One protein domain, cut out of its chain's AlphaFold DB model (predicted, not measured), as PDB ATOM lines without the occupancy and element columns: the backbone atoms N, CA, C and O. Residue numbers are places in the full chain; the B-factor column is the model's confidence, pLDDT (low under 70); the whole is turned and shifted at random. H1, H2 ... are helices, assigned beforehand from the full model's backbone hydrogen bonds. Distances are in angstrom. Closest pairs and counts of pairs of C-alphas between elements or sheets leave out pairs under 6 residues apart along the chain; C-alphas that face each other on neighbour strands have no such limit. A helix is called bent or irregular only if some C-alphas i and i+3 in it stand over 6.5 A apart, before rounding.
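This is residues 671 to 733 of the 849 residues of an uncharacterized protein of Glycine max (UniProt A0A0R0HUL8). Three helices, H1, H2 and H3, stand steeply tilted or about perpendicular to one another, their centres making a triangle, with H2 touching both of the others. The short H4 follows H3 round a tight turn and lies near the end of H1, while the long loop of residues 700 to 712 lies at the opposite end of the longest axis. The printed part has 63 residues with four named helices, H1 to H4 in chain order, and no named strand; its class is all helix. It is compact, with a radius of gyration of the C-alphas of 11.0 A, and only just elongated, spanning 29 by 19 by 19 A.

H1, residues 671 to 678, begins with C-alpha 671 at (-31.954, 44.177, -8.238) and is 10.6 A long. H2, residues 686 to 699, is 20.4 A long and irregular: C-alphas 695 and 698 are 7.5 A apart. H3, residues 713 to 723, is 15.5 A long. H4, residues 727 to 730, ends with C-alpha 730 at (-38.434, 54.963, -1.834).

H1 touches H2 with the closest C-alphas, of Leu 673 and Val 693, 7.3 A apart; of H2, residues 689 to 693 alone take part. The two run opposite ways at a steep tilt of 46 degrees. H2 touches H3, closest at the C-alphas of Cys 690 and Ser 714, 5.6 A, opposite ways at a steep tilt of 69 degrees, only just short of about perpendicular. H1 and H3 are close but not clearly touching. H3 and H4 only just touch, and only at the corner by their link, with 3 pairs of C-alphas within 8 A, the closest those of Leu 721 and Ala 728, 5.2 A. H2 and H4 are apart. Residues 684 to 685 pair with residues 731 to 732, parallel. Every O i to N i+4 pair is within hydrogen-bond range in H1 and H3, 6 of 10 in H2, and H4 is too short for one.

The C-alphas farthest apart, of Asn 704 and Asp 732, are 30.1 A apart. The printed part has no cut. The link from H2 to H3 is long, with 13 residues. The mean pLDDT of the printed part is 90.4, and residue 733 is under 70.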
ATOM      1  N   PRO A 671     -31.176  43.144  -7.563       93.75
ATOM      2  CA  PRO A 671     -31.954  44.177  -8.238       93.75
ATOM      3  C   PRO A 671     -33.369  43.731  -8.628       93.75
ATOM      4  O   PRO A 671     -34.313  44.478  -8.401       93.75
ATOM      5  N   GLY A 672     -33.538  42.530  -9.190       92.81
ATOM      6  CA  GLY A 672     -34.862  41.997  -9.531       92.81
ATOM      7  C   GLY A 672     -35.780  41.930  -8.311       92.81
ATOM      8  O   GLY A 672     -36.841  42.537  -8.311       92.81
ATOM      9  N   LEU A 673     -35.321  41.306  -7.223       93.69
ATOM     10  CA  LEU A 673     -36.109  41.172  -6.000       93.69
ATOM     11  C   LEU A 673     -36.441  42.523  -5.345       93.69
ATOM     12  O   LEU A 673     -37.570  42.722  -4.913       93.69
ATOM     13  N   ILE A 674     -35.495  43.469  -5.280       93.44
ATOM     14  CA  ILE A 674     -35.778  44.815  -4.747       93.44
ATOM     15  C   ILE A 674     -36.818  45.531  -5.625       93.44
ATOM     16  O   ILE A 674     -37.688  46.227  -5.098       93.44
ATOM     17  N   ASN A 675     -36.784  45.317  -6.944       92.44
ATOM     18  CA  ASN A 675     -37.820  45.806  -7.846       92.44
ATOM     19  C   ASN A 675     -39.178  45.140  -7.571       92.44
ATOM     20  O   ASN A 675     -40.171  45.846  -7.480       92.44
ATOM     21  N   ASP A 676     -39.229  43.819  -7.382       92.38
ATOM     22  CA  ASP A 676     -40.461  43.074  -7.076       92.38
ATOM     23  C   ASP A 676     -41.097  43.506  -5.741       92.38
ATOM     24  O   ASP A 676     -42.320  43.536  -5.606       92.38
ATOM     25  N   ILE A 677     -40.266  43.852  -4.752       91.56
ATOM     26  CA  ILE A 677     -40.697  44.332  -3.433       91.56
ATOM     27  C   ILE A 677     -41.254  45.763  -3.521       91.56
ATOM     28  O   ILE A 677     -42.276  46.062  -2.903       91.56
ATOM     29  N   MET A 678     -40.603  46.653  -4.282       85.88
ATOM     30  CA  MET A 678     -40.928  48.089  -4.303       85.88
ATOM     31  C   MET A 678     -41.750  48.557  -5.514       85.88
ATOM     32  O   MET A 678     -42.209  49.699  -5.531       85.88
ATOM     33  N   SER A 679     -42.006  47.690  -6.499       83.94
ATOM     34  CA  SER A 679     -42.926  47.934  -7.627       83.94
ATOM     35  C   SER A 679     -44.337  48.298  -7.167       83.94
ATOM     36  O   SER A 679     -45.026  49.064  -7.832       83.94
ATOM     37  N   LYS A 680     -44.727  47.835  -5.971       74.00
ATOM     38  CA  LYS A 680     -45.973  48.177  -5.269       74.00
ATOM     39  C   LYS A 680     -46.061  49.651  -4.822       74.00
ATOM     40  O   LYS A 680     -46.969  50.002  -4.076       74.00
ATOM     41  N   GLY A 681     -45.097  50.504  -5.187       70.31
ATOM     42  CA  GLY A 681     -45.073  51.948  -4.907       70.31
ATOM     43  C   GLY A 681     -44.900  52.332  -3.432       70.31
ATOM     44  O   GLY A 681     -44.817  53.517  -3.104       70.31
ATOM     45  N   ARG A 682     -44.838  51.348  -2.528       81.94
ATOM     46  CA  ARG A 682     -44.783  51.549  -1.080       81.94
ATOM     47  C   ARG A 682     -43.425  52.127  -0.679       81.94
ATOM     48  O   ARG A 682     -42.388  51.522  -0.949       81.94
ATOM     49  N   ARG A 683     -43.430  53.265   0.024       86.00
ATOM     50  CA  ARG A 683     -42.263  53.686   0.814       86.00
ATOM     51  C   ARG A 683     -42.045  52.674   1.930       86.00
ATOM     52  O   ARG A 683     -43.008  52.220   2.546       86.00
ATOM     53  N   MET A 684     -40.795  52.305   2.158       87.81
ATOM     54  CA  MET A 684     -40.438  51.220   3.067       87.81
ATOM     55  C   MET A 684     -39.141  51.574   3.783       87.81
ATOM     56  O   MET A 684     -38.265  52.213   3.198       87.81
ATOM     57  N   THR A 685     -39.005  51.206   5.050       92.69
ATOM     58  CA  THR A 685     -37.757  51.441   5.778       92.69
ATOM     59  C   THR A 685     -36.629  50.568   5.230       92.69
ATOM     60  O   THR A 685     -36.851  49.546   4.572       92.69
ATOM     61  N   TYR A 686     -35.384  50.974   5.477       94.12
ATOM     62  CA  TYR A 686     -34.220  50.165   5.104       94.12
ATOM     63  C   TYR A 686     -34.219  48.808   5.833       94.12
ATOM     64  O   TYR A 686     -33.846  47.785   5.258       94.12
ATOM     65  N   GLU A 687     -34.707  48.807   7.067       93.56
ATOM     66  CA  GLU A 687     -34.883  47.665   7.950       93.56
ATOM     67  C   GLU A 687     -35.962  46.706   7.411       93.56
ATOM     68  O   GLU A 687     -35.681  45.522   7.220       93.56
ATOM     69  N   GLU A 688     -37.152  47.209   7.054       93.81
ATOM     70  CA  GLU A 688     -38.191  46.419   6.369       93.81
ATOM     71  C   GLU A 688     -37.677  45.823   5.048       93.81
ATOM     72  O   GLU A 688     -37.946  44.656   4.764       93.81
ATOM     73  N   LEU A 689     -36.915  46.575   4.239       94.25
ATOM     74  CA  LEU A 689     -36.364  46.051   2.984       94.25
ATOM     75  C   LEU A 689     -35.325  44.946   3.221       94.25
ATOM     76  O   LEU A 689     -35.313  43.961   2.482       94.25
ATOM     77  N   CYS A 690     -34.484  45.059   4.251       94.94
ATOM     78  CA  CYS A 690     -33.579  43.972   4.636       94.94
ATOM     79  C   CYS A 690     -34.365  42.721   5.050       94.94
ATOM     80  O   CYS A 690     -34.076  41.633   4.551       94.94
ATOM     81  N   ASN A 691     -35.406  42.887   5.870       94.75
ATOM     82  CA  ASN A 691     -36.272  41.797   6.321       94.75
ATOM     83  C   ASN A 691     -37.039  41.133   5.162       94.75
ATOM     84  O   ASN A 691     -37.185  39.916   5.156       94.75
ATOM     85  N   ALA A 692     -37.473  41.895   4.153       93.94
ATOM     86  CA  ALA A 692     -38.126  41.361   2.955       93.94
ATOM     87  C   ALA A 692     -37.149  40.654   1.989       93.94
ATOM     88  O   ALA A 692     -37.533  39.722   1.285       93.94
ATOM     89  N   VAL A 693     -35.875  41.060   1.959       94.06
ATOM     90  CA  VAL A 693     -34.828  40.411   1.147       94.06
ATOM     91  C   VAL A 693     -34.277  39.143   1.813       94.06
ATOM     92  O   VAL A 693     -33.910  38.196   1.112       94.06
ATOM     93  N   LEU A 694     -34.226  39.097   3.149       94.44
ATOM     94  CA  LEU A 694     -33.597  38.029   3.931       94.44
ATOM     95  C   LEU A 694     -34.094  36.602   3.588       94.44
ATOM     96  O   LEU A 694     -33.232  35.768   3.301       94.44
ATOM     97  N   PRO A 695     -35.409  36.291   3.507       93.25
ATOM     98  CA  PRO A 695     -35.897  34.947   3.157       93.25
ATOM     99  C   PRO A 695     -35.412  34.439   1.794       93.25
ATOM    100  O   PRO A 695     -35.256  33.240   1.577       93.25
ATOM    101  N   HIS A 696     -35.157  35.356   0.860       91.44
ATOM    102  CA  HIS A 696     -34.740  35.031  -0.500       91.44
ATOM    103  C   HIS A 696     -33.216  35.049  -0.680       91.44
ATOM    104  O   HIS A 696     -32.721  34.526  -1.680       91.44
ATOM    105  N   TRP A 697     -32.462  35.609   0.275       93.44
ATOM    106  CA  TRP A 697     -31.026  35.893   0.166       93.44
ATOM    107  C   TRP A 697     -30.189  34.700  -0.318       93.44
ATOM    108  O   TRP A 697     -29.380  34.840  -1.235       93.44
ATOM    109  N   HIS A 698     -30.429  33.507   0.230       89.88
ATOM    110  CA  HIS A 698     -29.684  32.291  -0.121       89.88
ATOM    111  C   HIS A 698     -29.950  31.778  -1.550       89.88
ATOM    112  O   HIS A 698     -29.146  31.006  -2.079       89.88
ATOM    113  N   ASN A 699     -31.031  32.232  -2.189       90.75
ATOM    114  CA  ASN A 699     -31.405  31.891  -3.561       90.75
ATOM    115  C   ASN A 699     -31.026  32.985  -4.575       90.75
ATOM    116  O   ASN A 699     -31.007  32.715  -5.778       90.75
ATOM    117  N   LEU A 700     -30.683  34.194  -4.111       92.50
ATOM    118  CA  LEU A 700     -30.268  35.292  -4.978       92.50
ATOM    119  C   LEU A 700     -28.914  35.019  -5.641       92.50
ATOM    120  O   LEU A 700     -27.936  34.613  -5.006       92.50
ATOM    121  N   ARG A 701     -28.849  35.318  -6.939       93.06
ATOM    122  CA  ARG A 701     -27.638  35.219  -7.764       93.06
ATOM    123  C   ARG A 701     -27.435  36.496  -8.568       93.06
ATOM    124  O   ARG A 701     -28.380  37.225  -8.852       93.06
ATOM    125  N   LYS A 702     -26.195  36.783  -8.947       93.19
ATOM    126  CA  LYS A 702     -25.877  37.798  -9.955       93.19
ATOM    127  C   LYS A 702     -26.413  37.353 -11.328       93.19
ATOM    128  O   LYS A 702     -26.738  36.185 -11.530       93.19
ATOM    129  N   HIS A 703     -26.449  38.266 -12.299       88.50
ATOM    130  CA  HIS A 703     -26.906  37.972 -13.669       88.50
ATOM    131  C   HIS A 703     -26.069  36.888 -14.387       88.50
ATOM    132  O   HIS A 703     -26.574  36.220 -15.279       88.50
ATOM    133  N   ASN A 704     -24.810  36.693 -13.981       88.38
ATOM    134  CA  ASN A 704     -23.907  35.641 -14.465       88.38
ATOM    135  C   ASN A 704     -24.050  34.306 -13.693       88.38
ATOM    136  O   ASN A 704     -23.219  33.418 -13.840       88.38
ATOM    137  N   GLY A 705     -25.066  34.164 -12.833       88.56
ATOM    138  CA  GLY A 705     -25.325  32.956 -12.042       88.56
ATOM    139  C   GLY A 705     -24.484  32.810 -10.766       88.56
ATOM    140  O   GLY A 705     -24.792  31.947  -9.939       88.56
ATOM    141  N   GLU A 706     -23.470  33.652 -10.547       90.94
ATOM    142  CA  GLU A 706     -22.658  33.641  -9.324       90.94
ATOM    143  C   GLU A 706     -23.487  33.978  -8.077       90.94
ATOM    144  O   GLU A 706     -24.455  34.741  -8.129       90.94
ATOM    145  N   ARG A 707     -23.062  33.479  -6.912       91.06
ATOM    146  CA  ARG A 707     -23.591  33.946  -5.624       91.06
ATOM    147  C   ARG A 707     -23.101  35.366  -5.316       91.06
ATOM    148  O   ARG A 707     -22.040  35.797  -5.773       91.06
ATOM    149  N   TYR A 708     -23.868  36.098  -4.515       92.06
ATOM    150  CA  TYR A 708     -23.451  37.398  -3.998       92.06
ATOM    151  C   TYR A 708     -22.376  37.236  -2.912       92.06
ATOM    152  O   TYR A 708     -22.620  36.616  -1.883       92.06
ATOM    153  N   ALA A 709     -21.196  37.818  -3.136       91.44
ATOM    154  CA  ALA A 709     -20.028  37.714  -2.253       91.44
ATOM    155  C   ALA A 709     -19.968  38.842  -1.197       91.44
ATOM    156  O   ALA A 709     -18.916  39.432  -0.968       91.44
ATOM    157  N   TYR A 710     -21.108  39.173  -0.585       92.50
ATOM    158  CA  TYR A 710     -21.182  40.128   0.527       92.50
ATOM    159  C   TYR A 710     -21.266  39.378   1.863       92.50
ATOM    160  O   TYR A 710     -21.922  38.341   1.949       92.50
ATOM    161  N   SER A 711     -20.661  39.932   2.915       89.38
ATOM    162  CA  SER A 711     -20.699  39.379   4.277       89.38
ATOM    163  C   SER A 711     -22.094  39.386   4.916       89.38
ATOM    164  O   SER A 711     -22.349  38.606   5.829       89.38
ATOM    165  N   SER A 712     -23.014  40.228   4.436       93.75
ATOM    166  CA  SER A 712     -24.423  40.205   4.833       93.75
ATOM    167  C   SER A 712     -25.360  40.597   3.686       93.75
ATOM    168  O   SER A 712     -24.991  41.352   2.780       93.75
ATOM    169  N   HIS A 713     -26.610  40.132   3.770       94.25
ATOM    170  CA  HIS A 713     -27.700  40.564   2.889       94.25
ATOM    171  C   HIS A 713     -27.914  42.087   2.972       94.25
ATOM    172  O   HIS A 713     -28.089  42.756   1.956       94.25
ATOM    173  N   SER A 714     -27.826  42.645   4.182       94.56
ATOM    174  CA  SER A 714     -28.028  44.063   4.468       94.56
ATOM    175  C   SER A 714     -26.968  44.945   3.797       94.56
ATOM    176  O   SER A 714     -27.303  45.945   3.162       94.56
ATOM    177  N   GLN A 715     -25.698  44.522   3.799       94.56
ATOM    178  CA  GLN A 715     -24.625  45.206   3.075       94.56
ATOM    179  C   GLN A 715     -24.852  45.181   1.556       94.56
ATOM    180  O   GLN A 715     -24.614  46.185   0.886       94.56
ATOM    181  N   ALA A 716     -25.361  44.073   1.013       94.75
ATOM    182  CA  ALA A 716     -25.708  43.976  -0.403       94.75
ATOM    183  C   ALA A 716     -26.887  44.893  -0.777       94.75
ATOM    184  O   ALA A 716     -26.843  45.559  -1.812       94.75
ATOM    185  N   VAL A 717     -27.917  44.981   0.076       94.75
ATOM    186  CA  VAL A 717     -29.042  45.919  -0.089       94.75
ATOM    187  C   VAL A 717     -28.543  47.367  -0.057       94.75
ATOM    188  O   VAL A 717     -28.878  48.139  -0.955       94.75
ATOM    189  N   LEU A 718     -27.684  47.744   0.902       94.00
ATOM    190  CA  LEU A 718     -27.086  49.088   0.961       94.00
ATOM    191  C   LEU A 718     -26.348  49.460  -0.324       94.00
ATOM    192  O   LEU A 718     -26.472  50.598  -0.783       94.00
ATOM    193  N   ASP A 719     -25.583  48.526  -0.882       93.56
ATOM    194  CA  ASP A 719     -24.773  48.741  -2.080       93.56
ATOM    195  C   ASP A 719     -25.637  48.808  -3.349       93.56
ATOM    196  O   ASP A 719     -25.456  49.682  -4.198       93.56
ATOM    197  N   CYS A 720     -26.681  47.977  -3.425       93.75
ATOM    198  CA  CYS A 720     -27.683  48.043  -4.484       93.75
ATOM    199  C   CYS A 720     -28.434  49.390  -4.476       93.75
ATOM    200  O   CYS A 720     -28.577  50.028  -5.520       93.75
ATOM    201  N   LEU A 721     -28.813  49.888  -3.291       93.25
ATOM    202  CA  LEU A 721     -29.423  51.213  -3.114       93.25
ATOM    203  C   LEU A 721     -28.456  52.374  -3.403       93.25
ATOM    204  O   LEU A 721     -28.899  53.436  -3.829       93.25
ATOM    205  N   ARG A 722     -27.140  52.214  -3.199       92.12
ATOM    206  CA  ARG A 722     -26.148  53.222  -3.633       92.12
ATOM    207  C   ARG A 722     -26.085  53.334  -5.156       92.12
ATOM    208  O   ARG A 722     -25.903  54.433  -5.666       92.12
ATOM    209  N   ASN A 723     -26.237  52.213  -5.859       91.88
ATOM    210  CA  ASN A 723     -26.150  52.142  -7.317       91.88
ATOM    211  C   ASN A 723     -27.468  52.555  -8.018       91.88
ATOM    212  O   ASN A 723     -27.446  52.983  -9.168       91.88
ATOM    213  N   ARG A 724     -28.620  52.473  -7.329       89.06
ATOM    214  CA  ARG A 724     -29.948  52.851  -7.859       89.06
ATOM    215  C   ARG A 724     -30.661  53.900  -7.000       89.06
ATOM    216  O   ARG A 724     -31.371  53.604  -6.037       89.06
ATOM    217  N   HIS A 725     -30.483  55.161  -7.390       86.62
ATOM    218  CA  HIS A 725     -30.996  56.355  -6.703       86.62
ATOM    219  C   HIS A 725     -32.529  56.534  -6.733       86.62
ATOM    220  O   HIS A 725     -33.093  57.331  -5.982       86.62
ATOM    221  N   GLU A 726     -33.222  55.811  -7.604       89.31
ATOM    222  CA  GLU A 726     -34.675  55.688  -7.659       89.31
ATOM    223  C   GLU A 726     -35.188  54.897  -6.452       89.31
ATOM    224  O   GLU A 726     -36.101  55.341  -5.761       89.31
ATOM    225  N   TRP A 727     -34.507  53.807  -6.102       89.75
ATOM    226  CA  TRP A 727     -34.831  52.981  -4.945       89.75
ATOM    227  C   TRP A 727     -34.416  53.640  -3.632       89.75
ATOM    228  O   TRP A 727     -35.194  53.650  -2.684       89.75
ATOM    229  N   ALA A 728     -33.261  54.310  -3.586       88.31
ATOM    230  CA  ALA A 728     -32.832  55.071  -2.405       88.31
ATOM    231  C   ALA A 728     -33.722  56.287  -2.051       88.31
ATOM    232  O   ALA A 728     -33.499  56.910  -1.011       88.31
ATOM    233  N   ARG A 729     -34.704  56.640  -2.896       86.88
ATOM    234  CA  ARG A 729     -35.756  57.630  -2.600       86.88
ATOM    235  C   ARG A 729     -37.053  57.009  -2.071       86.88
ATOM    236  O   ARG A 729     -37.788  57.700  -1.374       86.88
ATOM    237  N   LEU A 730     -37.318  55.741  -2.387       88.38
ATOM    238  CA  LEU A 730     -38.434  54.963  -1.834       88.38
ATOM    239  C   LEU A 730     -38.070  54.330  -0.482       88.38
ATOM    240  O   LEU A 730     -38.944  54.138   0.361       88.38
ATOM    241  N   VAL A 731     -36.778  54.045  -0.272       89.31
ATOM    242  CA  VAL A 731     -36.257  53.512   0.987       89.31
ATOM    243  C   VAL A 731     -35.966  54.629   1.982       89.31
ATOM    244  O   VAL A 731     -34.952  55.333   1.895       89.31
ATOM    245  N   ASP A 732     -36.821  54.739   2.991       82.44
ATOM    246  CA  ASP A 732     -36.579  55.593   4.143       82.44
ATOM    247  C   ASP A 732     -35.573  54.921   5.082       82.44
ATOM    248  O   ASP A 732     -35.920  54.181   5.998       82.44
ATOM    249  N   ARG A 733     -34.281  55.203   4.867       69.31
ATOM    250  CA  ARG A 733     -33.270  55.001   5.918       69.31
ATOM    251  C   ARG A 733     -33.738  55.736   7.177       69.31
ATOM    252  O   ARG A 733     -33.917  56.958   7.112       69.31
TER     253      ARG A 733